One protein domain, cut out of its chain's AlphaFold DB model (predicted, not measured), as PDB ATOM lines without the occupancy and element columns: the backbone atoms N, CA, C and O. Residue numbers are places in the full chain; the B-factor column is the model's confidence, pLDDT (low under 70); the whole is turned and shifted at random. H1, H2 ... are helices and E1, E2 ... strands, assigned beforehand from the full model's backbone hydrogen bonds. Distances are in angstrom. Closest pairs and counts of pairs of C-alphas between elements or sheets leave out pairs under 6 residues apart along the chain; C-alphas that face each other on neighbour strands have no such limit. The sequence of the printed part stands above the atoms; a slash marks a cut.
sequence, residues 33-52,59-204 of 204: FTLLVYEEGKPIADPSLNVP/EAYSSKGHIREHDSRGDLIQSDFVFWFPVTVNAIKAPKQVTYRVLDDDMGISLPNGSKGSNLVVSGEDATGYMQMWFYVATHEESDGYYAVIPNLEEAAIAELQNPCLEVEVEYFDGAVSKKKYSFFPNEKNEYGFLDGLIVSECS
ATOM      1  N   PHE A  33      -1.517  14.367  -5.251       92.19
ATOM      2  CA  PHE A  33      -1.786  12.941  -5.097       92.19
ATOM      3  C   PHE A  33      -2.304  12.637  -3.691       92.19
ATOM      4  O   PHE A  33      -2.160  13.447  -2.779       92.19
ATOM      5  N   THR A  34      -2.859  11.448  -3.503       88.75
ATOM      6  CA  THR A  34      -3.220  10.892  -2.198       88.75
ATOM      7  C   THR A  34      -2.612   9.503  -2.076       88.75
ATOM      8  O   THR A  34      -2.756   8.687  -2.985       88.75
ATOM      9  N   LEU A  35      -1.944   9.220  -0.958       88.44
ATOM     10  CA  LEU A  35      -1.587   7.853  -0.593       88.44
ATOM     11  C   LEU A  35      -2.824   7.175  -0.003       88.44
ATOM     12  O   LEU A  35      -3.330   7.593   1.037       88.44
ATOM     13  N   LEU A  36      -3.320   6.146  -0.677       86.19
ATOM     14  CA  LEU A  36      -4.385   5.295  -0.170       86.19
ATOM     15  C   LEU A  36      -3.753   4.121   0.568       86.19
ATOM     16  O   LEU A  36      -2.926   3.413   0.001       86.19
ATOM     17  N   VAL A  37      -4.160   3.932   1.819       79.38
ATOM     18  CA  VAL A  37      -3.833   2.770   2.651       79.38
ATOM     19  C   VAL A  37      -5.142   2.026   2.871       79.38
ATOM     20  O   VAL A  37      -6.107   2.623   3.353       79.38
ATOM     21  N   TYR A  38      -5.221   0.765   2.449       72.06
ATOM     22  CA  TYR A  38      -6.483   0.023   2.503       72.06
ATOM     23  C   TYR A  38      -6.659  -0.690   3.847       72.06
ATOM     24  O   TYR A  38      -5.728  -1.304   4.363       72.06
ATOM     25  N   GLU A  39      -7.879  -0.624   4.385       56.88
ATOM     26  CA  GLU A  39      -8.311  -1.396   5.555       56.88
ATOM     27  C   GLU A  39      -8.753  -2.815   5.155       56.88
ATOM     28  O   GLU A  39      -9.300  -3.027   4.069       56.88
ATOM     29  N   GLU A  40      -8.561  -3.783   6.054       56.75
ATOM     30  CA  GLU A  40      -8.993  -5.173   5.883       56.75
ATOM     31  C   GLU A  40     -10.508  -5.289   5.637       56.75
ATOM     32  O   GLU A  40     -11.321  -4.567   6.217       56.75
ATOM     33  N   GLY A  41     -10.909  -6.227   4.772       45.75
ATOM     34  CA  GLY A  41     -12.303  -6.670   4.645       45.75
ATOM     35  C   GLY A  41     -13.282  -5.653   4.044       45.75
ATOM     36  O   GLY A  41     -14.419  -6.019   3.735       45.75
ATOM     37  N   LYS A  42     -12.867  -4.401   3.814       40.34
ATOM     38  CA  LYS A  42     -13.666  -3.415   3.085       40.34
ATOM     39  C   LYS A  42     -13.435  -3.580   1.581       40.34
ATOM     40  O   LYS A  42     -12.293  -3.539   1.125       40.34
ATOM     41  N   PRO A  43     -14.498  -3.771   0.780       39.59
ATOM     42  CA  PRO A  43     -14.353  -3.844  -0.664       39.59
ATOM     43  C   PRO A  43     -13.736  -2.543  -1.179       39.59
ATOM     44  O   PRO A  43     -14.185  -1.451  -0.820       39.59
ATOM     45  N   ILE A  44     -12.736  -2.667  -2.053       49.34
ATOM     46  CA  ILE A  44     -12.233  -1.553  -2.855       49.34
ATOM     47  C   ILE A  44     -13.371  -1.168  -3.807       49.34
ATOM     48  O   ILE A  44     -13.516  -1.714  -4.895       49.34
ATOM     49  N   ALA A  45     -14.253  -0.289  -3.344       42.69
ATOM     50  CA  ALA A  45     -15.437   0.137  -4.080       42.69
ATOM     51  C   ALA A  45     -15.130   1.249  -5.093       42.69
ATOM     52  O   ALA A  45     -16.063   1.850  -5.620       42.69
ATOM     53  N   ASP A  46     -13.851   1.550  -5.344       45.12
ATOM     54  CA  ASP A  46     -13.439   2.611  -6.254       45.12
ATOM     55  C   ASP A  46     -13.098   2.045  -7.649       45.12
ATOM     56  O   ASP A  46     -12.011   1.499  -7.847       45.12
ATOM     57  N   PRO A  47     -14.009   2.168  -8.634       41.22
ATOM     58  CA  PRO A  47     -13.790   1.721 -10.007       41.22
ATOM     59  C   PRO A  47     -12.790   2.590 -10.790       41.22
ATOM     60  O   PRO A  47     -12.549   2.303 -11.960       41.22
ATOM     61  N   SER A  48     -12.235   3.658 -10.200       39.16
ATOM     62  CA  SER A  48     -11.185   4.476 -10.826       39.16
ATOM     63  C   SER A  48      -9.771   3.915 -10.638       39.16
ATOM     64  O   SER A  48      -8.840   4.362 -11.308       39.16
ATOM     65  N   LEU A  49      -9.605   2.912  -9.772       42.97
ATOM     66  CA  LEU A  49      -8.347   2.189  -9.628       42.97
ATOM     67  C   LEU A  49      -8.174   1.249 -10.828       42.97
ATOM     68  O   LEU A  49      -8.985   0.347 -11.043       42.97
ATOM     69  N   ASN A  50      -7.099   1.440 -11.601       45.06
ATOM     70  CA  ASN A  50      -6.659   0.506 -12.642       45.06
ATOM     71  C   ASN A  50      -6.110  -0.772 -11.986       45.06
ATOM     72  O   ASN A  50      -4.908  -1.020 -11.942       45.06
ATOM     73  N   VAL A  51      -7.009  -1.576 -11.430       46.28
ATOM     74  CA  VAL A  51      -6.705  -2.893 -10.875       46.28
ATOM     75  C   VAL A  51      -6.715  -3.889 -12.046       46.28
ATOM     76  O   VAL A  51      -7.713  -3.937 -12.768       46.28
ATOM     77  N   PRO A  52      -5.640  -4.663 -12.296       40.19
ATOM     78  CA  PRO A  52      -5.607  -5.647 -13.383       40.19
ATOM     79  C   PRO A  52      -6.832  -6.583 -13.359       40.19
ATOM     80  O   PRO A  52      -7.250  -7.007 -12.286       40.19
ATOM     81  N   GLU A  59      -7.248 -12.329  -0.022       29.69
ATOM     82  CA  GLU A  59      -6.957 -12.145   1.412       29.69
ATOM     83  C   GLU A  59      -5.741 -11.240   1.677       29.69
ATOM     84  O   GLU A  59      -4.617 -11.704   1.868       29.69
ATOM     85  N   ALA A  60      -5.943  -9.922   1.609       33.97
ATOM     86  CA  ALA A  60      -4.894  -8.980   1.967       33.97
ATOM     87  C   ALA A  60      -4.701  -9.029   3.487       33.97
ATOM     88  O   ALA A  60      -5.444  -8.408   4.239       33.97
ATOM     89  N   TYR A  61      -3.717  -9.805   3.933       36.19
ATOM     90  CA  TYR A  61      -3.260  -9.800   5.312       36.19
ATOM     91  C   TYR A  61      -2.641  -8.426   5.612       36.19
ATOM     92  O   TYR A  61      -1.616  -8.105   5.014       36.19
ATOM     93  N   SER A  62      -3.197  -7.648   6.547       42.88
ATOM     94  CA  SER A  62      -2.343  -6.989   7.541       42.88
ATOM     95  C   SER A  62      -1.986  -8.101   8.502       42.88
ATOM     96  O   SER A  62      -2.838  -8.751   9.094       42.88
ATOM     97  N   SER A  63      -0.726  -8.432   8.572       52.16
ATOM     98  CA  SER A  63      -0.230  -9.257   9.638       52.16
ATOM     99  C   SER A  63       1.043  -8.591  10.089       52.16
ATOM    100  O   SER A  63       1.591  -7.682   9.458       52.16
ATOM    101  N   LYS A  64       1.374  -8.901  11.317       62.69
ATOM    102  CA  LYS A  64       2.451  -8.251  12.004       62.69
ATOM    103  C   LYS A  64       3.476  -9.309  12.287       62.69
ATOM    104  O   LYS A  64       3.179 -10.379  12.820       62.69
ATOM    105  N   GLY A  65       4.673  -9.019  11.823       67.62
ATOM    106  CA  GLY A  65       5.827  -9.853  12.044       67.62
ATOM    107  C   GLY A  65       6.604  -9.326  13.230       67.62
ATOM    108  O   GLY A  65       6.618  -8.129  13.506       67.62
ATOM    109  N   HIS A  66       7.305 -10.230  13.887       73.31
ATOM    110  CA  HIS A  66       8.404  -9.855  14.749       73.31
ATOM    111  C   HIS A  66       9.660 -10.513  14.191       73.31
ATOM    112  O   HIS A  66       9.743 -11.745  14.154       73.31
ATOM    113  N   ILE A  67      10.601  -9.708  13.706       76.12
ATOM    114  CA  ILE A  67      11.855 -10.208  13.142       76.12
ATOM    115  C   ILE A  67      12.952 -10.005  14.174       76.12
ATOM    116  O   ILE A  67      13.108  -8.917  14.717       76.12
ATOM    117  N   ARG A  68      13.701 -11.076  14.441       74.75
ATOM    118  CA  ARG A  68      14.913 -11.036  15.254       74.75
ATOM    119  C   ARG A  68      16.087 -11.467  14.410       74.75
ATOM    120  O   ARG A  68      16.083 -12.572  13.864       74.75
ATOM    121  N   GLU A  69      17.088 -10.613  14.342       74.69
ATOM    122  CA  GLU A  69      18.368 -10.952  13.753       74.69
ATOM    123  C   GLU A  69      19.352 -11.256  14.872       74.69
ATOM    124  O   GLU A  69      19.448 -10.526  15.859       74.69
ATOM    125  N   HIS A  70      20.069 -12.363  14.713       77.75
ATOM    126  CA  HIS A  70      21.090 -12.810  15.648       77.75
ATOM    127  C   HIS A  70      22.447 -12.844  14.941       77.75
ATOM    128  O   HIS A  70      22.526 -13.173  13.753       77.75
ATOM    129  N   ASP A  71      23.520 -12.527  15.663       79.00
ATOM    130  CA  ASP A  71      24.876 -12.701  15.152       79.00
ATOM    131  C   ASP A  71      25.257 -14.194  15.054       79.00
ATOM    132  O   ASP A  71      24.524 -15.100  15.453       79.00
ATOM    133  N   SER A  72      26.455 -14.476  14.534       81.94
ATOM    134  CA  SER A  72      26.968 -15.853  14.411       81.94
ATOM    135  C   SER A  72      27.129 -16.611  15.742       81.94
ATOM    136  O   SER A  72      27.296 -17.830  15.727       81.94
ATOM    137  N   ARG A  73      27.113 -15.904  16.879       82.69
ATOM    138  CA  ARG A  73      27.192 -16.467  18.234       82.69
ATOM    139  C   ARG A  73      25.804 -16.679  18.844       82.69
ATOM    140  O   ARG A  73      25.709 -17.333  19.879       82.69
ATOM    141  N   GLY A  74      24.750 -16.213  18.172       76.56
ATOM    142  CA  GLY A  74      23.370 -16.278  18.636       76.56
ATOM    143  C   GLY A  74      22.941 -15.061  19.455       76.56
ATOM    144  O   GLY A  74      21.821 -15.063  19.965       76.56
ATOM    145  N   ASP A  75      23.777 -14.027  19.566       76.25
ATOM    146  CA  ASP A  75      23.440 -12.799  20.291       76.25
ATOM    147  C   ASP A  75      22.435 -11.986  19.465       76.25
ATOM    148  O   ASP A  75      22.614 -11.829  18.256       76.25
ATOM    149  N   LEU A  76      21.361 -11.491  20.092       72.19
ATOM    150  CA  LEU A  76      20.373 -10.640  19.423       72.19
ATOM    151  C   LEU A  76      21.040  -9.320  19.007       72.19
ATOM    152  O   LEU A  76      21.604  -8.628  19.848       72.19
ATOM    153  N   ILE A  77      20.966  -8.976  17.721       74.38
ATOM    154  CA  ILE A  77      21.551  -7.740  17.170       74.38
ATOM    155  C   ILE A  77      20.498  -6.753  16.674       74.38
ATOM    156  O   ILE A  77      20.757  -5.553  16.654       74.38
ATOM    157  N   GLN A  78      19.323  -7.240  16.279       74.56
ATOM    158  CA  GLN A  78      18.212  -6.403  15.846       74.56
ATOM    159  C   GLN A  78      16.888  -7.095  16.137       74.56
ATOM    160  O   GLN A  78      16.751  -8.311  15.994       74.56
ATOM    161  N   SER A  79      15.908  -6.300  16.544       80.94
ATOM    162  CA  SER A  79      14.554  -6.732  16.834       80.94
ATOM    163  C   SER A  79      13.613  -5.680  16.257       80.94
ATOM    164  O   SER A  79      13.722  -4.512  16.611       80.94
ATOM    165  N   ASP A  80      12.749  -6.079  15.326       84.88
ATOM    166  CA  ASP A  80      11.832  -5.174  14.636       84.88
ATOM    167  C   ASP A  80      10.392  -5.694  14.711       84.88
ATOM    168  O   ASP A  80      10.118  -6.869  14.426       84.88
ATOM    169  N   PHE A  81       9.451  -4.784  14.964       85.38
ATOM    170  CA  PHE A  81       8.061  -4.980  14.568       85.38
ATOM    171  C   PHE A  81       7.913  -4.699  13.079       85.38
ATOM    172  O   PHE A  81       8.392  -3.683  12.575       85.38
ATOM    173  N   VAL A  82       7.228  -5.589  12.369       85.12
ATOM    174  CA  VAL A  82       6.954  -5.430  10.942       85.12
ATOM    175  C   VAL A  82       5.467  -5.248  10.740       85.12
ATOM    176  O   VAL A  82       4.690  -6.136  11.078       85.12
ATOM    177  N   PHE A  83       5.089  -4.123  10.148       84.25
ATOM    178  CA  PHE A  83       3.731  -3.813   9.726       84.25
ATOM    179  C   PHE A  83       3.692  -3.808   8.209       84.25
ATOM    180  O   PHE A  83       4.526  -3.158   7.580       84.25
ATOM    181  N   TRP A  84       2.732  -4.494   7.598       83.38
ATOM    182  CA  TRP A  84       2.595  -4.453   6.149       83.38
ATOM    183  C   TRP A  84       1.236  -3.935   5.700       83.38
ATOM    184  O   TRP A  84       0.190  -4.422   6.124       83.38
ATOM    185  N   PHE A  85       1.270  -2.948   4.804       79.88
ATOM    186  CA  PHE A  85       0.091  -2.242   4.321       79.88
ATOM    187  C   PHE A  85      -0.081  -2.436   2.817       79.88
ATOM    188  O   PHE A  85       0.881  -2.257   2.064       79.88
ATOM    189  N   PRO A  86      -1.295  -2.749   2.349       82.62
ATOM    190  CA  PRO A  86      -1.656  -2.523   0.962       82.62
ATOM    191  C   PRO A  86      -1.777  -1.015   0.723       82.62
ATOM    192  O   PRO A  86      -2.531  -0.327   1.419       82.62
ATOM    193  N   VAL A  87      -1.047  -0.498  -0.262       85.50
ATOM    194  CA  VAL A  87      -1.044   0.921  -0.605       85.50
ATOM    195  C   VAL A  87      -1.094   1.161  -2.107       85.50
ATOM    196  O   VAL A  87      -0.615   0.347  -2.894       85.50
ATOM    197  N   THR A  88      -1.636   2.323  -2.471       89.12
ATOM    198  CA  THR A  88      -1.657   2.852  -3.840       89.12
ATOM    199  C   THR A  88      -1.494   4.370  -3.807       89.12
ATOM    200  O   THR A  88      -2.052   5.047  -2.941       89.12
ATOM    201  N   VAL A  89      -0.783   4.942  -4.774       90.62
ATOM    202  CA  VAL A  89      -0.790   6.381  -5.054       90.62
ATOM    203  C   VAL A  89      -1.924   6.699  -6.019       90.62
ATOM    204  O   VAL A  89      -1.894   6.316  -7.184       90.62
ATOM    205  N   ASN A  90      -2.915   7.448  -5.540       88.56
ATOM    206  CA  ASN A  90      -3.965   8.004  -6.380       88.56
ATOM    207  C   ASN A  90      -3.572   9.419  -6.821       88.56
ATOM    208  O   ASN A  90      -3.492  10.332  -5.999       88.56
ATOM    209  N   ALA A  91      -3.322   9.605  -8.113       87.94
ATOM    210  CA  ALA A  91      -2.974  10.891  -8.705       87.94
ATOM    211  C   ALA A  91      -3.759  11.103 -10.003       87.94
ATOM    212  O   ALA A  91      -3.955  10.171 -10.780       87.94
ATOM    213  N   ILE A  92      -4.169  12.347 -10.272       86.88
ATOM    214  CA  ILE A  92      -4.880  12.703 -11.518       86.88
ATOM    215  C   ILE A  92      -3.972  12.490 -12.733       86.88
ATOM    216  O   ILE A  92      -4.405  12.064 -13.803       86.88
ATOM    217  N   LYS A  93      -2.696  12.827 -12.564       89.62
ATOM    218  CA  LYS A  93      -1.664  12.708 -13.581       89.62
ATOM    219  C   LYS A  93      -0.854  11.448 -13.329       89.62
ATOM    220  O   LYS A  93      -0.468  11.186 -12.195       89.62
ATOM    221  N   ALA A  94      -0.558  10.705 -14.391       90.88
ATOM    222  CA  ALA A  94       0.241   9.490 -14.298       90.88
ATOM    223  C   ALA A  94       1.642   9.798 -13.724       90.88
ATOM    224  O   ALA A  94       2.386  10.582 -14.333       90.88
ATOM    225  N   PRO A  95       2.012   9.198 -12.580       95.25
ATOM    226  CA  PRO A  95       3.369   9.262 -12.062       95.25
ATOM    227  C   PRO A  95       4.354   8.611 -13.032       95.25
ATOM    228  O   PRO A  95       4.049   7.612 -13.680       95.25
ATOM    229  N   LYS A  96       5.568   9.149 -13.092       96.19
ATOM    230  CA  LYS A  96       6.722   8.471 -13.689       96.19
ATOM    231  C   LYS A  96       7.363   7.533 -12.664       96.19
ATOM    232  O   LYS A  96       7.713   6.401 -12.993       96.19
ATOM    233  N   GLN A  97       7.512   8.011 -11.433       97.31
ATOM    234  CA  GLN A  97       8.171   7.309 -10.337       97.31
ATOM    235  C   GLN A  97       7.627   7.808  -9.000       97.31
ATOM    236  O   GLN A  97       7.250   8.975  -8.876       97.31
ATOM    237  N   VAL A  98       7.615   6.925  -8.004       97.69
ATOM    238  CA  VAL A  98       7.288   7.273  -6.621       97.69
ATOM    239  C   VAL A  98       8.426   6.836  -5.710       97.69
ATOM    240  O   VAL A  98       8.933   5.719  -5.818       97.69
ATOM    241  N   THR A  99       8.835   7.734  -4.821       98.06
ATOM    242  CA  THR A  99       9.837   7.487  -3.785       98.06
ATOM    243  C   THR A  99       9.179   7.561  -2.417       98.06
ATOM    244  O   THR A  99       8.553   8.562  -2.079       98.06
ATOM    245  N   TYR A 100       9.366   6.519  -1.620       97.06
ATOM    246  CA  TYR A 100       8.975   6.444  -0.221       97.06
ATOM    247  C   TYR A 100      10.237   6.522   0.631       97.06
ATOM    248  O   TYR A 100      11.150   5.713   0.466       97.06
ATOM    249  N   ARG A 101      10.301   7.496   1.533       97.69
ATOM    250  CA  ARG A 101      11.457   7.748   2.392       97.69
ATOM    251  C   ARG A 101      11.020   7.743   3.844       97.69
ATOM    252  O   ARG A 101      10.236   8.601   4.237       97.69
ATOM    253  N   VAL A 102      11.543   6.814   4.635       96.81
ATOM    254  CA  VAL A 102      11.394   6.902   6.093       96.81
ATOM    255  C   VAL A 102      12.304   8.016   6.604       96.81
ATOM    256  O   VAL A 102      13.403   8.227   6.086       96.81
ATOM    257  N   LEU A 103      11.790   8.790   7.550       96.19
ATOM    258  CA  LEU A 103      12.457   9.957   8.129       96.19
ATOM    259  C   LEU A 103      13.044   9.657   9.509       96.19
ATOM    260  O   LEU A 103      13.887  10.415   9.979       96.19
ATOM    261  N   ASP A 104      12.593   8.568  10.127       94.38
ATOM    262  CA  ASP A 104      13.066   8.093  11.416       94.38
ATOM    263  C   ASP A 104      14.150   7.019  11.233       94.38
ATOM    264  O   ASP A 104      14.014   6.145  10.370       94.38
ATOM    265  N   ASP A 105      15.215   7.092  12.031       91.50
ATOM    266  CA  ASP A 105      16.348   6.161  11.979       91.50
ATOM    267  C   ASP A 105      15.974   4.761  12.499       91.50
ATOM    268  O   ASP A 105      16.586   3.767  12.097       91.50
ATOM    269  N   ASP A 106      14.927   4.668  13.322       90.88
ATOM    270  CA  ASP A 106      14.392   3.411  13.850       90.88
ATOM    271  C   ASP A 106      13.413   2.745  12.884       90.88
ATOM    272  O   ASP A 106      12.888   1.661  13.152       90.88
ATOM    273  N   MET A 107      13.176   3.367  11.727       92.56
ATOM    274  CA  MET A 107      12.303   2.830  10.705       92.56
ATOM    275  C   MET A 107      13.054   2.254   9.512       92.56
ATOM    276  O   MET A 107      14.090   2.735   9.061       92.56
ATOM    277  N   GLY A 108      12.457   1.221   8.931       93.12
ATOM    278  CA  GLY A 108      12.832   0.711   7.622       93.12
ATOM    279  C   GLY A 108      11.619   0.503   6.737       93.12
ATOM    280  O   GLY A 108      10.484   0.419   7.207       93.12
ATOM    281  N   ILE A 109      11.872   0.384   5.441       94.44
ATOM    282  CA  ILE A 109      10.853   0.157   4.429       94.44
ATOM    283  C   ILE A 109      11.352  -0.821   3.370       94.44
ATOM    284  O   ILE A 109      12.531  -0.809   3.005       94.44
ATOM    285  N   SER A 110      10.459  -1.667   2.865       92.50
ATOM    286  CA  SER A 110      10.737  -2.533   1.721       92.50
ATOM    287  C   SER A 110       9.465  -2.962   0.989       92.50
ATOM    288  O   SER A 110       8.338  -2.783   1.457       92.50
ATOM    289  N   LEU A 111       9.670  -3.579  -0.172       89.56
ATOM    290  CA  LEU A 111       8.690  -4.474  -0.785       89.56
ATOM    291  C   LEU A 111       8.806  -5.885  -0.182       89.56
ATOM    292  O   LEU A 111       9.848  -6.209   0.406       89.56
ATOM    293  N   PRO A 112       7.796  -6.756  -0.364       82.62
ATOM    294  CA  PRO A 112       7.876  -8.152   0.040       82.62
ATOM    295  C   PRO A 112       9.081  -8.822  -0.622       82.62
ATOM    296  O   PRO A 112       9.272  -8.715  -1.834       82.62
ATOM    297  N   ASN A 113       9.895  -9.520   0.173       77.75
ATOM    298  CA  ASN A 113      11.159 -10.147  -0.250       77.75
ATOM    299  C   ASN A 113      12.241  -9.173  -0.764       77.75
ATOM    300  O   ASN A 113      13.276  -9.617  -1.263       77.75
ATOM    301  N   GLY A 114      12.018  -7.862  -0.662       80.19
ATOM    302  CA  GLY A 114      13.022  -6.841  -0.937       80.19
ATOM    303  C   GLY A 114      13.946  -6.614   0.258       80.19
ATOM    304  O   GLY A 114      13.670  -7.041   1.377       80.19
ATOM    305  N   SER A 115      15.050  -5.906   0.029       84.75
ATOM    306  CA  SER A 115      15.930  -5.471   1.115       84.75
ATOM    307  C   SER A 115      15.289  -4.331   1.905       84.75
ATOM    308  O   SER A 115      14.793  -3.371   1.312       84.75
ATOM    309  N   LYS A 116      15.347  -4.419   3.239       89.38
ATOM    310  CA  LYS A 116      15.040  -3.307   4.144       89.38
ATOM    311  C   LYS A 116      15.999  -2.148   3.865       89.38
ATOM    312  O   LYS A 116      17.211  -2.344   3.797       89.38
ATOM    313  N   GLY A 117      15.460  -0.945   3.715       92.12
ATOM    314  CA  GLY A 117      16.241   0.281   3.575       92.12
ATOM    315  C   GLY A 117      15.501   1.487   4.136       92.12
ATOM    316  O   GLY A 117      14.401   1.353   4.660       92.12
ATOM    317  N   SER A 118      16.092   2.675   4.008       94.88
ATOM    318  CA  SER A 118      15.441   3.940   4.386       94.88
ATOM    319  C   SER A 118      14.701   4.614   3.227       94.88
ATOM    320  O   SER A 118      13.950   5.571   3.408       94.88
ATOM    321  N   ASN A 119      14.925   4.134   2.006       95.25
ATOM    322  CA  ASN A 119      14.297   4.646   0.801       95.25
ATOM    323  C   ASN A 119      13.855   3.474  -0.069       95.25
ATOM    324  O   ASN A 119      14.630   2.548  -0.310       95.25
ATOM    325  N   LEU A 120      12.638   3.560  -0.585       95.00
ATOM    326  CA  LEU A 120      12.090   2.646  -1.570       95.00
ATOM    327  C   LEU A 120      11.633   3.454  -2.779       95.00
ATOM    328  O   LEU A 120      10.863   4.402  -2.649       95.00
ATOM    329  N   VAL A 121      12.103   3.068  -3.959       96.12
ATOM    330  CA  VAL A 121      11.766   3.730  -5.216       96.12
ATOM    331  C   VAL A 121      11.084   2.720  -6.125       96.12
ATOM    332  O   VAL A 121      11.629   1.645  -6.369       96.12
ATOM    333  N   VAL A 122       9.909   3.074  -6.637       94.25
ATOM    334  CA  VAL A 122       9.085   2.210  -7.494       94.25
ATOM    335  C   VAL A 122       8.633   2.955  -8.744       94.25
ATOM    336  O   VAL A 122       8.599   4.190  -8.778       94.25
ATOM    337  N   SER A 123       8.308   2.211  -9.800       94.75
ATOM    338  CA  SER A 123       7.765   2.813 -11.016       94.75
ATOM    339  C   SER A 123       6.397   3.446 -10.737       94.75
ATOM    340  O   SER A 123       5.685   3.046  -9.816       94.75
ATOM    341  N   GLY A 124       6.017   4.450 -11.530       91.25
ATOM    342  CA  GLY A 124       4.681   5.033 -11.423       91.25
ATOM    343  C   GLY A 124       3.564   4.029 -11.723       91.25
ATOM    344  O   GLY A 124       2.514   4.092 -11.094       91.25
ATOM    345  N   GLU A 125       3.812   3.076 -12.625       88.44
ATOM    346  CA  GLU A 125       2.884   1.985 -12.938       88.44
ATOM    347  C   GLU A 125       2.610   1.135 -11.693       88.44
ATOM    348  O   GLU A 125       1.458   1.034 -11.272       88.44
ATOM    349  N   ASP A 126       3.664   0.642 -11.038       87.94
ATOM    350  CA  ASP A 126       3.540  -0.173  -9.824       87.94
ATOM    351  C   ASP A 126       2.895   0.615  -8.677       87.94
ATOM    352  O   ASP A 126       2.021   0.102  -7.985       87.94
ATOM    353  N   ALA A 127       3.287   1.883  -8.497       88.75
ATOM    354  CA  ALA A 127       2.793   2.723  -7.409       88.75
ATOM    355  C   ALA A 127       1.308   3.085  -7.537       88.75
ATOM    356  O   ALA A 127       0.662   3.354  -6.528       88.75
ATOM    357  N   THR A 128       0.776   3.141  -8.761       87.31
ATOM    358  CA  THR A 128      -0.662   3.371  -9.014       87.31
ATOM    359  C   THR A 128      -1.487   2.081  -9.010       87.31
ATOM    360  O   THR A 128      -2.717   2.144  -9.017       87.31
ATOM    361  N   GLY A 129      -0.822   0.924  -8.984       81.06
ATOM    362  CA  GLY A 129      -1.435  -0.379  -8.772       81.06
ATOM    363  C   GLY A 129      -1.486  -0.771  -7.294       81.06
ATOM    364  O   GLY A 129      -1.056  -0.032  -6.413       81.06
ATOM    365  N   TYR A 130      -2.005  -1.971  -7.027       81.38
ATOM    366  CA  TYR A 130      -1.967  -2.561  -5.690       81.38
ATOM    367  C   TYR A 130      -0.532  -2.957  -5.334       81.38
ATOM    368  O   TYR A 130       0.048  -3.836  -5.978       81.38
ATOM    369  N   MET A 131       0.007  -2.373  -4.266       84.62
ATOM    370  CA  MET A 131       1.327  -2.712  -3.752       84.62
ATOM    371  C   MET A 131       1.254  -3.030  -2.263       84.62
ATOM    372  O   MET A 131       0.720  -2.256  -1.478       84.62
ATOM    373  N   GLN A 132       1.819  -4.160  -1.847       85.62
ATOM    374  CA  GLN A 132       2.043  -4.420  -0.428       85.62
ATOM    375  C   GLN A 132       3.390  -3.807  -0.036       85.62
ATOM    376  O   GLN A 132       4.395  -4.104  -0.672       85.62
ATOM    377  N   MET A 133       3.425  -2.966   0.992       87.94
ATOM    378  CA  MET A 133       4.650  -2.363   1.526       87.94
ATOM    379  C   MET A 133       4.879  -2.806   2.960       87.94
ATOM    380  O   MET A 133       3.926  -2.892   3.728       87.94
ATOM    381  N   TRP A 134       6.129  -3.098   3.313       90.19
ATOM    382  CA  TRP A 134       6.521  -3.523   4.654       90.19
ATOM    383  C   TRP A 134       7.265  -2.381   5.338       90.19
ATOM    384  O   TRP A 134       8.211  -1.826   4.777       90.19
ATOM    385  N   PHE A 135       6.831  -2.042   6.545       90.31
ATOM    386  CA  PHE A 135       7.442  -1.058   7.421       90.31
ATOM    387  C   PHE A 135       7.982  -1.763   8.650       90.31
ATOM    388  O   PHE A 135       7.291  -2.558   9.281       90.31
ATOM    389  N   TYR A 136       9.221  -1.451   8.975       90.56
ATOM    390  CA  TYR A 136       9.952  -2.025  10.088       90.56
ATOM    391  C   TYR A 136      10.104  -0.935  11.132       90.56
ATOM    392  O   TYR A 136      10.470   0.180  10.769       90.56
ATOM    393  N   VAL A 137       9.831  -1.253  12.389       89.44
ATOM    394  CA  VAL A 137      10.016  -0.356  13.528       89.44
ATOM    395  C   VAL A 137      10.913  -1.077  14.519       89.44
ATOM    396  O   VAL A 137      10.530  -2.126  15.043       89.44
ATOM    397  N   ALA A 138      12.116  -0.549  14.712       87.44
ATOM    398  CA  ALA A 138      13.098  -1.115  15.617       87.44
ATOM    399  C   ALA A 138      12.587  -1.063  17.059       87.44
ATOM    400  O   ALA A 138      11.927  -0.116  17.483       87.44
ATOM    401  N   THR A 139      12.902  -2.103  17.821       80.50
ATOM    402  CA  THR A 139      12.646  -2.158  19.256       80.50
ATOM    403  C   THR A 139      13.972  -1.999  19.982       80.50
ATOM    404  O   THR A 139      14.844  -2.860  19.860       80.50
ATOM    405  N   HIS A 140      14.116  -0.930  20.766       67.75
ATOM    406  CA  HIS A 140      15.339  -0.639  21.530       67.75
ATOM    407  C   HIS A 140      15.519  -1.488  22.793       67.75
ATOM    408  O   HIS A 140      16.484  -1.299  23.532       67.75
ATOM    409  N   GLU A 141      14.612  -2.425  23.067       62.81
ATOM    410  CA  GLU A 141      14.747  -3.328  24.207       62.81
ATOM    411  C   GLU A 141      15.534  -4.594  23.846       62.81
ATOM    412  O   GLU A 141      15.108  -5.415  23.027       62.81
ATOM    413  N   GLU A 142      16.652  -4.801  24.552       52.12
ATOM    414  CA  GLU A 142      17.341  -6.088  24.706       52.12
ATOM    415  C   GLU A 142      16.442  -7.057  25.499       52.12
ATOM    416  O   GLU A 142      16.665  -7.364  26.668       52.12
ATOM    417  N   SER A 143      15.339  -7.502  24.901       48.34
ATOM    418  CA  SER A 143      14.468  -8.486  25.534       48.34
ATOM    419  C   SER A 143      15.103  -9.870  25.404       48.34
ATOM    420  O   SER A 143      15.033 -10.507  24.348       48.34
ATOM    421  N   ASP A 144      15.701 -10.339  26.501       46.47
ATOM    422  CA  ASP A 144      16.118 -11.723  26.731       46.47
ATOM    423  C   ASP A 144      14.920 -12.682  26.556       46.47
ATOM    424  O   ASP A 144      14.231 -13.088  27.492       46.47
ATOM    425  N   GLY A 145      14.635 -13.044  25.306       48.19
ATOM    426  CA  GLY A 145      13.888 -14.234  24.905       48.19
ATOM    427  C   GLY A 145      12.374 -14.265  25.150       48.19
ATOM    428  O   GLY A 145      11.711 -15.071  24.495       48.19
ATOM    429  N   TYR A 146      11.790 -13.418  26.003       46.69
ATOM    430  CA  TYR A 146      10.401 -13.590  26.462       46.69
ATOM    431  C   TYR A 146       9.520 -12.339  26.272       46.69
ATOM    432  O   TYR A 146       9.263 -11.571  27.193       46.69
ATOM    433  N   TYR A 147       8.955 -12.191  25.069       50.53
ATOM    434  CA  TYR A 147       7.972 -11.143  24.724       50.53
ATOM    435  C   TYR A 147       6.606 -11.311  25.412       50.53
ATOM    436  O   TYR A 147       5.741 -10.449  25.295       50.53
ATOM    437  N   ALA A 148       6.384 -12.404  26.146       46.09
ATOM    438  CA  ALA A 148       5.086 -12.700  26.750       46.09
ATOM    439  C   ALA A 148       4.693 -11.766  27.918       46.09
ATOM    440  O   ALA A 148       3.679 -12.027  28.561       46.09
ATOM    441  N   VAL A 149       5.481 -10.729  28.251       49.50
ATOM    442  CA  VAL A 149       5.317  -9.993  29.523       49.50
ATOM    443  C   VAL A 149       5.444  -8.466  29.424       49.50
ATOM    444  O   VAL A 149       5.231  -7.808  30.436       49.50
ATOM    445  N   ILE A 150       5.716  -7.865  28.258       57.28
ATOM    446  CA  ILE A 150       5.741  -6.392  28.145       57.28
ATOM    447  C   ILE A 150       4.487  -5.921  27.407       57.28
ATOM    448  O   ILE A 150       4.500  -5.774  26.181       57.28
ATOM    449  N   PRO A 151       3.361  -5.724  28.121       59.00
ATOM    450  CA  PRO A 151       2.199  -5.092  27.524       59.00
ATOM    451  C   PRO A 151       2.610  -3.710  27.000       59.00
ATOM    452  O   PRO A 151       3.233  -2.934  27.721       59.00
ATOM    453  N   ASN A 152       2.213  -3.405  25.762       71.69
ATOM    454  CA  ASN A 152       2.378  -2.107  25.092       71.69
ATOM    455  C   ASN A 152       3.758  -1.795  24.485       71.69
ATOM    456  O   ASN A 152       3.951  -0.661  24.058       71.69
ATOM    457  N   LEU A 153       4.692  -2.749  24.373       77.44
ATOM    458  CA  LEU A 153       5.983  -2.482  23.709       77.44
ATOM    459  C   LEU A 153       5.807  -1.975  22.263       77.44
ATOM    460  O   LEU A 153       6.481  -1.038  21.850       77.44
ATOM    461  N   GLU A 154       4.850  -2.542  21.521       77.88
ATOM    462  CA  GLU A 154       4.493  -2.082  20.170       77.88
ATOM    463  C   GLU A 154       4.019  -0.617  20.175       77.88
ATOM    464  O   GLU A 154       4.431   0.177  19.339       77.88
ATOM    465  N   GLU A 155       3.181  -0.228  21.140       78.94
ATOM    466  CA  GLU A 155       2.688   1.151  21.257       78.94
ATOM    467  C   GLU A 155       3.790   2.124  21.650       78.94
ATOM    468  O   GLU A 155       3.820   3.237  21.134       78.94
ATOM    469  N   ALA A 156       4.677   1.709  22.555       82.69
ATOM    470  CA  ALA A 156       5.807   2.512  22.993       82.69
ATOM    471  C   ALA A 156       6.760   2.784  21.823       82.69
ATOM    472  O   ALA A 156       7.051   3.944  21.548       82.69
ATOM    473  N   ALA A 157       7.137   1.743  21.072       84.00
ATOM    474  CA  ALA A 157       7.992   1.882  19.895       84.00
ATOM    475  C   ALA A 157       7.373   2.817  18.842       84.00
ATOM    476  O   ALA A 157       8.056   3.671  18.288       84.00
ATOM    477  N   ILE A 158       6.058   2.719  18.598       84.25
ATOM    478  CA  ILE A 158       5.364   3.622  17.666       84.25
ATOM    479  C   ILE A 158       5.271   5.055  18.208       84.25
ATOM    480  O   ILE A 158       5.370   6.005  17.435       84.25
ATOM    481  N   ALA A 159       5.077   5.234  19.515       83.94
ATOM    482  CA  ALA A 159       4.983   6.554  20.139       83.94
ATOM    483  C   ALA A 159       6.319   7.316  20.159       83.94
ATOM    484  O   ALA A 159       6.307   8.542  20.281       83.94
ATOM    485  N   GLU A 160       7.446   6.610  20.050       87.12
ATOM    486  CA  GLU A 160       8.790   7.192  19.986       87.12
ATOM    487  C   GLU A 160       9.179   7.678  18.582       87.12
ATOM    488  O   GLU A 160      10.097   8.489  18.459       87.12
ATOM    489  N   LEU A 161       8.447   7.261  17.541       87.69
ATOM    490  CA  LEU A 161       8.706   7.685  16.168       87.69
ATOM    491  C   LEU A 161       8.573   9.204  15.993       87.69
ATOM    492  O   LEU A 161       7.650   9.855  16.498       87.69
ATOM    493  N   GLN A 162       9.454   9.769  15.171       88.19
ATOM    494  CA  GLN A 162       9.362  11.139  14.690       88.19
ATOM    495  C   GLN A 162       8.025  11.391  13.987       88.19
ATOM    496  O   GLN A 162       7.480  10.554  13.274       88.19
ATOM    497  N   ASN A 163       7.503  12.606  14.136       85.88
ATOM    498  CA  ASN A 163       6.299  13.046  13.444       85.88
ATOM    499  C   ASN A 163       6.641  14.278  12.591       85.88
ATOM    500  O   ASN A 163       6.891  15.345  13.165       85.88
ATOM    501  N   PRO A 164       6.658  14.175  11.247       89.75
ATOM    502  CA  PRO A 164       6.371  12.995  10.410       89.75
ATOM    503  C   PRO A 164       7.482  11.938  10.346       89.75
ATOM    504  O   PRO A 164       8.655  12.291  10.419       89.75
ATOM    505  N   CYS A 165       7.109  10.677  10.079       92.31
ATOM    506  CA  CYS A 165       8.039   9.543   9.945       92.31
ATOM    507  C   CYS A 165       8.192   9.006   8.510       92.31
ATOM    508  O   CYS A 165       9.123   8.249   8.236       92.31
ATOM    509  N   LEU A 166       7.320   9.394   7.574       94.69
ATOM    510  CA  LEU A 166       7.366   8.969   6.170       94.69
ATOM    511  C   LEU A 166       7.188  10.175   5.242       94.69
ATOM    512  O   LEU A 166       6.306  11.003   5.445       94.69
ATOM    513  N   GLU A 167       7.985  10.258   4.185       97.56
ATOM    514  CA  GLU A 167       7.800  11.170   3.057       97.56
ATOM    515  C   GLU A 167       7.525  10.360   1.787       97.56
ATOM    516  O   GLU A 167       8.254   9.423   1.465       97.56
ATOM    517  N   VAL A 168       6.477  10.734   1.056       97.31
ATOM    518  CA  VAL A 168       6.169  10.205  -0.274       97.31
ATOM    519  C   VAL A 168       6.380  11.314  -1.286       97.31
ATOM    520  O   VAL A 168       5.799  12.394  -1.170       97.31
ATOM    521  N   GLU A 169       7.215  11.045  -2.278       98.00
ATOM    522  CA  GLU A 169       7.545  11.945  -3.373       98.00
ATOM    523  C   GLU A 169       7.111  11.319  -4.697       98.00
ATOM    524  O   GLU A 169       7.493  10.195  -5.017       98.00
ATOM    525  N   VAL A 170       6.322  12.056  -5.473       97.75
ATOM    526  CA  VAL A 170       5.843  11.657  -6.795       97.75
ATOM    527  C   VAL A 170       6.524  12.529  -7.843       97.75
ATOM    528  O   VAL A 170       6.346  13.747  -7.838       97.75
ATOM    529  N   GLU A 171       7.282  11.910  -8.747       97.31
ATOM    530  CA  GLU A 171       7.827  12.556  -9.944       97.31
ATOM    531  C   GLU A 171       6.906  12.267 -11.134       97.31
ATOM    532  O   GLU A 171       6.560  11.114 -11.404       97.31
ATOM    533  N   TYR A 172       6.533  13.302 -11.883       95.62
ATOM    534  CA  TYR A 172       5.725  13.192 -13.098       95.62
ATOM    535  C   TYR A 172       6.588  13.285 -14.365       95.62
ATOM    536  O   TYR A 172       7.699  13.812 -14.360       95.62
ATOM    537  N   PHE A 173       6.063  12.816 -15.501       93.00
ATOM    538  CA  PHE A 173       6.798  12.788 -16.777       93.00
ATOM    539  C   PHE A 173       7.235  14.156 -17.321       93.00
ATOM    540  O   PHE A 173       8.151  14.222 -18.137       93.00
ATOM    541  N   ASP A 174       6.601  15.245 -16.892       90.94
ATOM    542  CA  ASP A 174       6.989  16.611 -17.255       90.94
ATOM    543  C   ASP A 174       7.996  17.243 -16.278       90.94
ATOM    544  O   ASP A 174       8.312  18.426 -16.406       90.94
ATOM    545  N   GLY A 175       8.498  16.465 -15.314       90.62
ATOM    546  CA  GLY A 175       9.464  16.894 -14.305       90.62
ATOM    547  C   GLY A 175       8.849  17.608 -13.102       90.62
ATOM    548  O   GLY A 175       9.596  18.069 -12.239       90.62
ATOM    549  N   ALA A 176       7.518  17.724 -13.020       92.19
ATOM    550  CA  ALA A 176       6.869  18.177 -11.794       92.19
ATOM    551  C   ALA A 176       7.109  17.164 -10.661       92.19
ATOM    552  O   ALA A 176       7.149  15.955 -10.897       92.19
ATOM    553  N   VAL A 177       7.250  17.671  -9.434       95.00
ATOM    554  CA  VAL A 177       7.456  16.858  -8.233       95.00
ATOM    555  C   VAL A 177       6.505  17.325  -7.145       95.00
ATOM    556  O   VAL A 177       6.442  18.521  -6.854       95.00
ATOM    557  N   SER A 178       5.835  16.371  -6.511       95.56
ATOM    558  CA  SER A 178       4.956  16.613  -5.370       95.56
ATOM    559  C   SER A 178       5.349  15.743  -4.197       95.56
ATOM    560  O   SER A 178       5.710  14.584  -4.375       95.56
ATOM    561  N   LYS A 179       5.281  16.306  -2.989       96.38
ATOM    562  CA  LYS A 179       5.679  15.621  -1.758       96.38
ATOM    563  C   LYS A 179       4.599  15.739  -0.707       96.38
ATOM    564  O   LYS A 179       4.038  16.818  -0.527       96.38
ATOM    565  N   LYS A 180       4.366  14.649   0.012       94.81
ATOM    566  CA  LYS A 180       3.504  14.605   1.192       94.81
ATOM    567  C   LYS A 180       4.196  13.828   2.291       94.81
ATOM    568  O   LYS A 180       4.986  12.928   2.013       94.81
ATOM    569  N   LYS A 181       3.916  14.198   3.533       94.62
ATOM    570  CA  LYS A 181       4.482  13.541   4.706       94.62
ATOM    571  C   LYS A 181       3.387  12.855   5.496       94.62
ATOM    572  O   LYS A 181       2.248  13.312   5.478       94.62
ATOM    573  N   TYR A 182       3.739  11.763   6.152       89.44
ATOM    574  CA  TYR A 182       2.818  10.904   6.870       89.44
ATOM    575  C   TYR A 182       3.395  10.520   8.228       89.44
ATOM    576  O   TYR A 182       4.614  10.408   8.396       89.44
ATOM    577  N   SER A 183       2.487  10.288   9.168       84.69
ATOM    578  CA  SER A 183       2.783   9.830  10.524       84.69
ATOM    579  C   SER A 183       1.998   8.578  10.830       84.69
ATOM    580  O   SER A 183       0.869   8.410  10.356       84.69
ATOM    581  N   PHE A 184       2.613   7.698  11.610       84.62
ATOM    582  CA  PHE A 184       2.024   6.434  12.017       84.62
ATOM    583  C   PHE A 184       1.558   6.533  13.463       84.62
ATOM    584  O   PHE A 184       2.254   7.083  14.312       84.62
ATOM    585  N   PHE A 185       0.375   5.997  13.738       78.25
ATOM    586  CA  PHE A 185      -0.197   5.942  15.077       78.25
ATOM    587  C   PHE A 185      -0.663   4.520  15.386       78.25
ATOM    588  O   PHE A 185      -1.063   3.809  14.461       78.25
ATOM    589  N   PRO A 186      -0.655   4.092  16.656       75.44
ATOM    590  CA  PRO A 186      -1.214   2.800  17.032       75.44
ATOM    591  C   PRO A 186      -2.702   2.713  16.660       75.44
ATOM    592  O   PRO A 186      -3.445   3.677  16.862       75.44
ATOM    593  N   ASN A 187      -3.136   1.572  16.116       74.12
ATOM    594  CA  ASN A 187      -4.555   1.278  15.900       74.12
ATOM    595  C   ASN A 187      -5.185   0.602  17.140       74.12
ATOM    596  O   ASN A 187      -4.568   0.507  18.200       74.12
ATOM    597  N   GLU A 188      -6.420   0.120  17.011       71.75
ATOM    598  CA  GLU A 188      -7.083  -0.696  18.022       71.75
ATOM    599  C   GLU A 188      -6.292  -1.972  18.354       71.75
ATOM    600  O   GLU A 188      -5.522  -2.509  17.549       71.75
ATOM    601  N   LYS A 189      -6.488  -2.457  19.584       73.12
ATOM    602  CA  LYS A 189      -5.937  -3.729  20.047       73.12
ATOM    603  C   LYS A 189      -6.889  -4.867  19.713       73.12
ATOM    604  O   LYS A 189      -8.100  -4.727  19.869       73.12
ATOM    605  N   ASN A 190      -6.330  -6.016  19.354       72.19
ATOM    606  CA  ASN A 190      -7.089  -7.250  19.214       72.19
ATOM    607  C   ASN A 190      -7.538  -7.810  20.581       72.19
ATOM    608  O   ASN A 190      -7.173  -7.300  21.645       72.19
ATOM    609  N   GLU A 191      -8.308  -8.901  20.563       72.94
ATOM    610  CA  GLU A 191      -8.858  -9.548  21.769       72.94
ATOM    611  C   GLU A 191      -7.792 -10.027  22.776       72.94
ATOM    612  O   GLU A 191      -8.100 -10.251  23.947       72.94
ATOM    613  N   TYR A 192      -6.534 -10.136  22.342       68.75
ATOM    614  CA  TYR A 192      -5.390 -10.531  23.163       68.75
ATOM    615  C   TYR A 192      -4.578  -9.336  23.692       68.75
ATOM    616  O   TYR A 192      -3.579  -9.534  24.380       68.75
ATOM    617  N   GLY A 193      -4.997  -8.099  23.402       66.94
ATOM    618  CA  GLY A 193      -4.351  -6.880  23.889       66.94
ATOM    619  C   GLY A 193      -3.119  -6.441  23.095       66.94
ATOM    620  O   GLY A 193      -2.373  -5.589  23.579       66.94
ATOM    621  N   PHE A 194      -2.900  -6.981  21.893       69.62
ATOM    622  CA  PHE A 194      -1.827  -6.532  21.002       69.62
ATOM    623  C   PHE A 194      -2.355  -5.610  19.902       69.62
ATOM    624  O   PHE A 194      -3.518  -5.736  19.526       69.62
ATOM    625  N   LEU A 195      -1.514  -4.731  19.343       70.69
ATOM    626  CA  LEU A 195      -1.941  -3.833  18.265       70.69
ATOM    627  C   LEU A 195      -2.330  -4.615  17.015       70.69
ATOM    628  O   LEU A 195      -1.598  -5.509  16.597       70.69
ATOM    629  N   ASP A 196      -3.456  -4.264  16.408       70.81
ATOM    630  CA  ASP A 196      -3.949  -4.922  15.193       70.81
ATOM    631  C   ASP A 196      -3.366  -4.298  13.906       70.81
ATOM    632  O   ASP A 196      -3.350  -4.903  12.836       70.81
ATOM    633  N   GLY A 197      -2.814  -3.085  14.009       72.56
ATOM    634  CA  GLY A 197      -2.153  -2.387  12.908       72.56
ATOM    635  C   GLY A 197      -1.737  -0.963  13.275       72.56
ATOM    636  O   GLY A 197      -1.692  -0.606  14.455       72.56
ATOM    637  N   LEU A 198      -1.466  -0.144  12.253       76.50
ATOM    638  CA  LEU A 198      -1.198   1.289  12.399       76.50
ATOM    639  C   LEU A 198      -2.207   2.113  11.606       76.50
ATOM    640  O   LEU A 198      -2.656   1.715  10.532       76.50
ATOM    641  N   ILE A 199      -2.496   3.300  12.119       77.50
ATOM    642  CA  ILE A 199      -3.187   4.363  11.402       77.50
ATOM    643  C   ILE A 199      -2.125   5.213  10.706       77.50
ATOM    644  O   ILE A 199      -1.236   5.758  11.360       77.50
ATOM    645  N   VAL A 200      -2.233   5.355   9.386       83.38
ATOM    646  CA  VAL A 200      -1.372   6.234   8.585       83.38
ATOM    647  C   VAL A 200      -2.118   7.533   8.310       83.38
ATOM    648  O   VAL A 200      -3.192   7.517   7.711       83.38
ATOM    649  N   SER A 201      -1.555   8.662   8.733       80.94
ATOM    650  CA  SER A 201      -2.183   9.978   8.581       80.94
ATOM    651  C   SER A 201      -1.285  10.938   7.815       80.94
ATOM    652  O   SER A 201      -0.097  11.036   8.114       80.94
ATOM    653  N   GLU A 202      -1.848  11.659   6.845       84.94
ATOM    654  CA  GLU A 202      -1.157  12.739   6.133       84.94
ATOM    655  C   GLU A 202      -0.953  13.944   7.061       84.94
ATOM    656  O   GLU A 202      -1.878  14.399   7.737       84.94
ATOM    657  N   CYS A 203       0.260  14.484   7.077       81.50
ATOM    658  CA  CYS A 203       0.590  15.716   7.776       81.50
ATOM    659  C   CYS A 203       0.205  16.928   6.925       81.50
ATOM    660  O   CYS A 203       0.526  16.987   5.737       81.50
ATOM    661  N   SER A 204      -0.449  17.899   7.563       67.75
ATOM    662  CA  SER A 204      -0.791  19.210   6.995       67.75
ATOM    663  C   SER A 204       0.417  20.120   6.817       67.75
ATOM    664  O   SER A 204       1.260  20.124   7.744       67.75
TER     665      SER A 204
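What this domain is: This is residues 33 to 52 and 59 to 204 of the 204 residues of an uncharacterized protein of Eggerthella sp. CAG:209 (UniProt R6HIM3). What shape do these atoms make? Two strongly twisted five-stranded sheets lie partly face to face as a loose sandwich, with E5 near E4 and E6 along one side and E1 near E8, E9 and E10 along the other; the short helices H1 and H2 sit at opposite ends. The long strand E3 bends in the first sheet, and its hairpin with E2 reaches towards the H2 end, while residues 42 to 47 stick out. What is it made of? The 166 printed residues hold ten named strands and two named helices, in the order E1 E2 E3 E4 E5 E6 H1 E7 H2 E8 E9 E10, and the class is mostly strand. One sheet, E1 E2 E3 E5 E7, is branched and its neighbour pairs are antiparallel; the other runs E6 E4 E8 E9 E10, all antiparallel. The whole is compact, with a radius of gyration of the C-alphas of 16.9 A, but elongated, spanning 52 by 34 by 31 A.

Where its parts are: Where does the first half run? E1 is residues 33 to 37, from C-alpha 33 at (-1.786, 12.941, -5.097), and E2 is residues 64 to 70, 19.5 A long. E3, residues 76 to 91, is 42.4 A long and bends by 53 degrees at residue 86. E4 is residues 95 to 102, 20.0 A long, E5 residues 107 to 110 and E6 residues 119 to 123. What follows? H1 is residues 124 to 128, E7 residues 131 to 138, 22.7 A long, and H2 residues 153 to 160, 10.7 A long. E8 is residues 166 to 172, 19.8 A long, E9 residues 177 to 186, 30.2 A long, and E10 residues 198 to 202, ending with C-alpha 202 at (-1.157, 12.739, 6.133).

How they stand to each other: How is the branched sheet paired? E1 and E2 lie on one side of E3, with N 34 and O 90 at 2.8 A and N 67 and O 80 at 3.0 A; E2 and E3 form a hairpin. E7 is on the other side of E3, with N 83 and O 135 at 2.8 A. E3 lies on one side of E7 and E5 on the other side, beside residues 134 to 137 of E7, with N 108 and O 136 at 2.9 A. How is the other sheet paired? N 100 and O 120 of E4 and E6 are 2.8 A apart, as are N 99 and O 169 of E4 and E8. E8, E9 and E10 form a meander, each strand the antiparallel neighbour of the one before, with N 168 and O 180 at 2.8 A and N 183 and O 201 at 2.9 A. Where do the sheets come near? The closest C-alphas of E5 and E6, Ser 110 and Leu 120, are 6.3 A apart, and those of E1 and E10, Val 37 and Val 200, 7.3 A. Where are the helices? H1 is on the second sheet at a height of 5.5 A, only just over E4 with 3 of its 5 C-alphas, and stands at the level of the branched sheet, at 2.7 A. H2 only grazes both sheets; its closest C-alphas with E9, Glu 155 and Pro 186, are 6.0 A apart. In H1 and H2 every O i to N i+4 pair is within hydrogen-bond range.

The domain as a whole: How far does it reach? The two C-alphas farthest apart, those of Val 149 and Asp 174, are 53.8 A apart. Where is it cut, and which links are long? Residues 53 to 58 are not printed, in the link from E1 to E2, and C-alphas 52 and 59 are 16.2 A apart. The links E7 to H2 and E9 to E10 are long. Where is confidence low? The mean pLDDT of the printed part is 78.3, and residues 39 to 52, 59 to 65, 140 to 151, 192 to 194 and 204 are under 70.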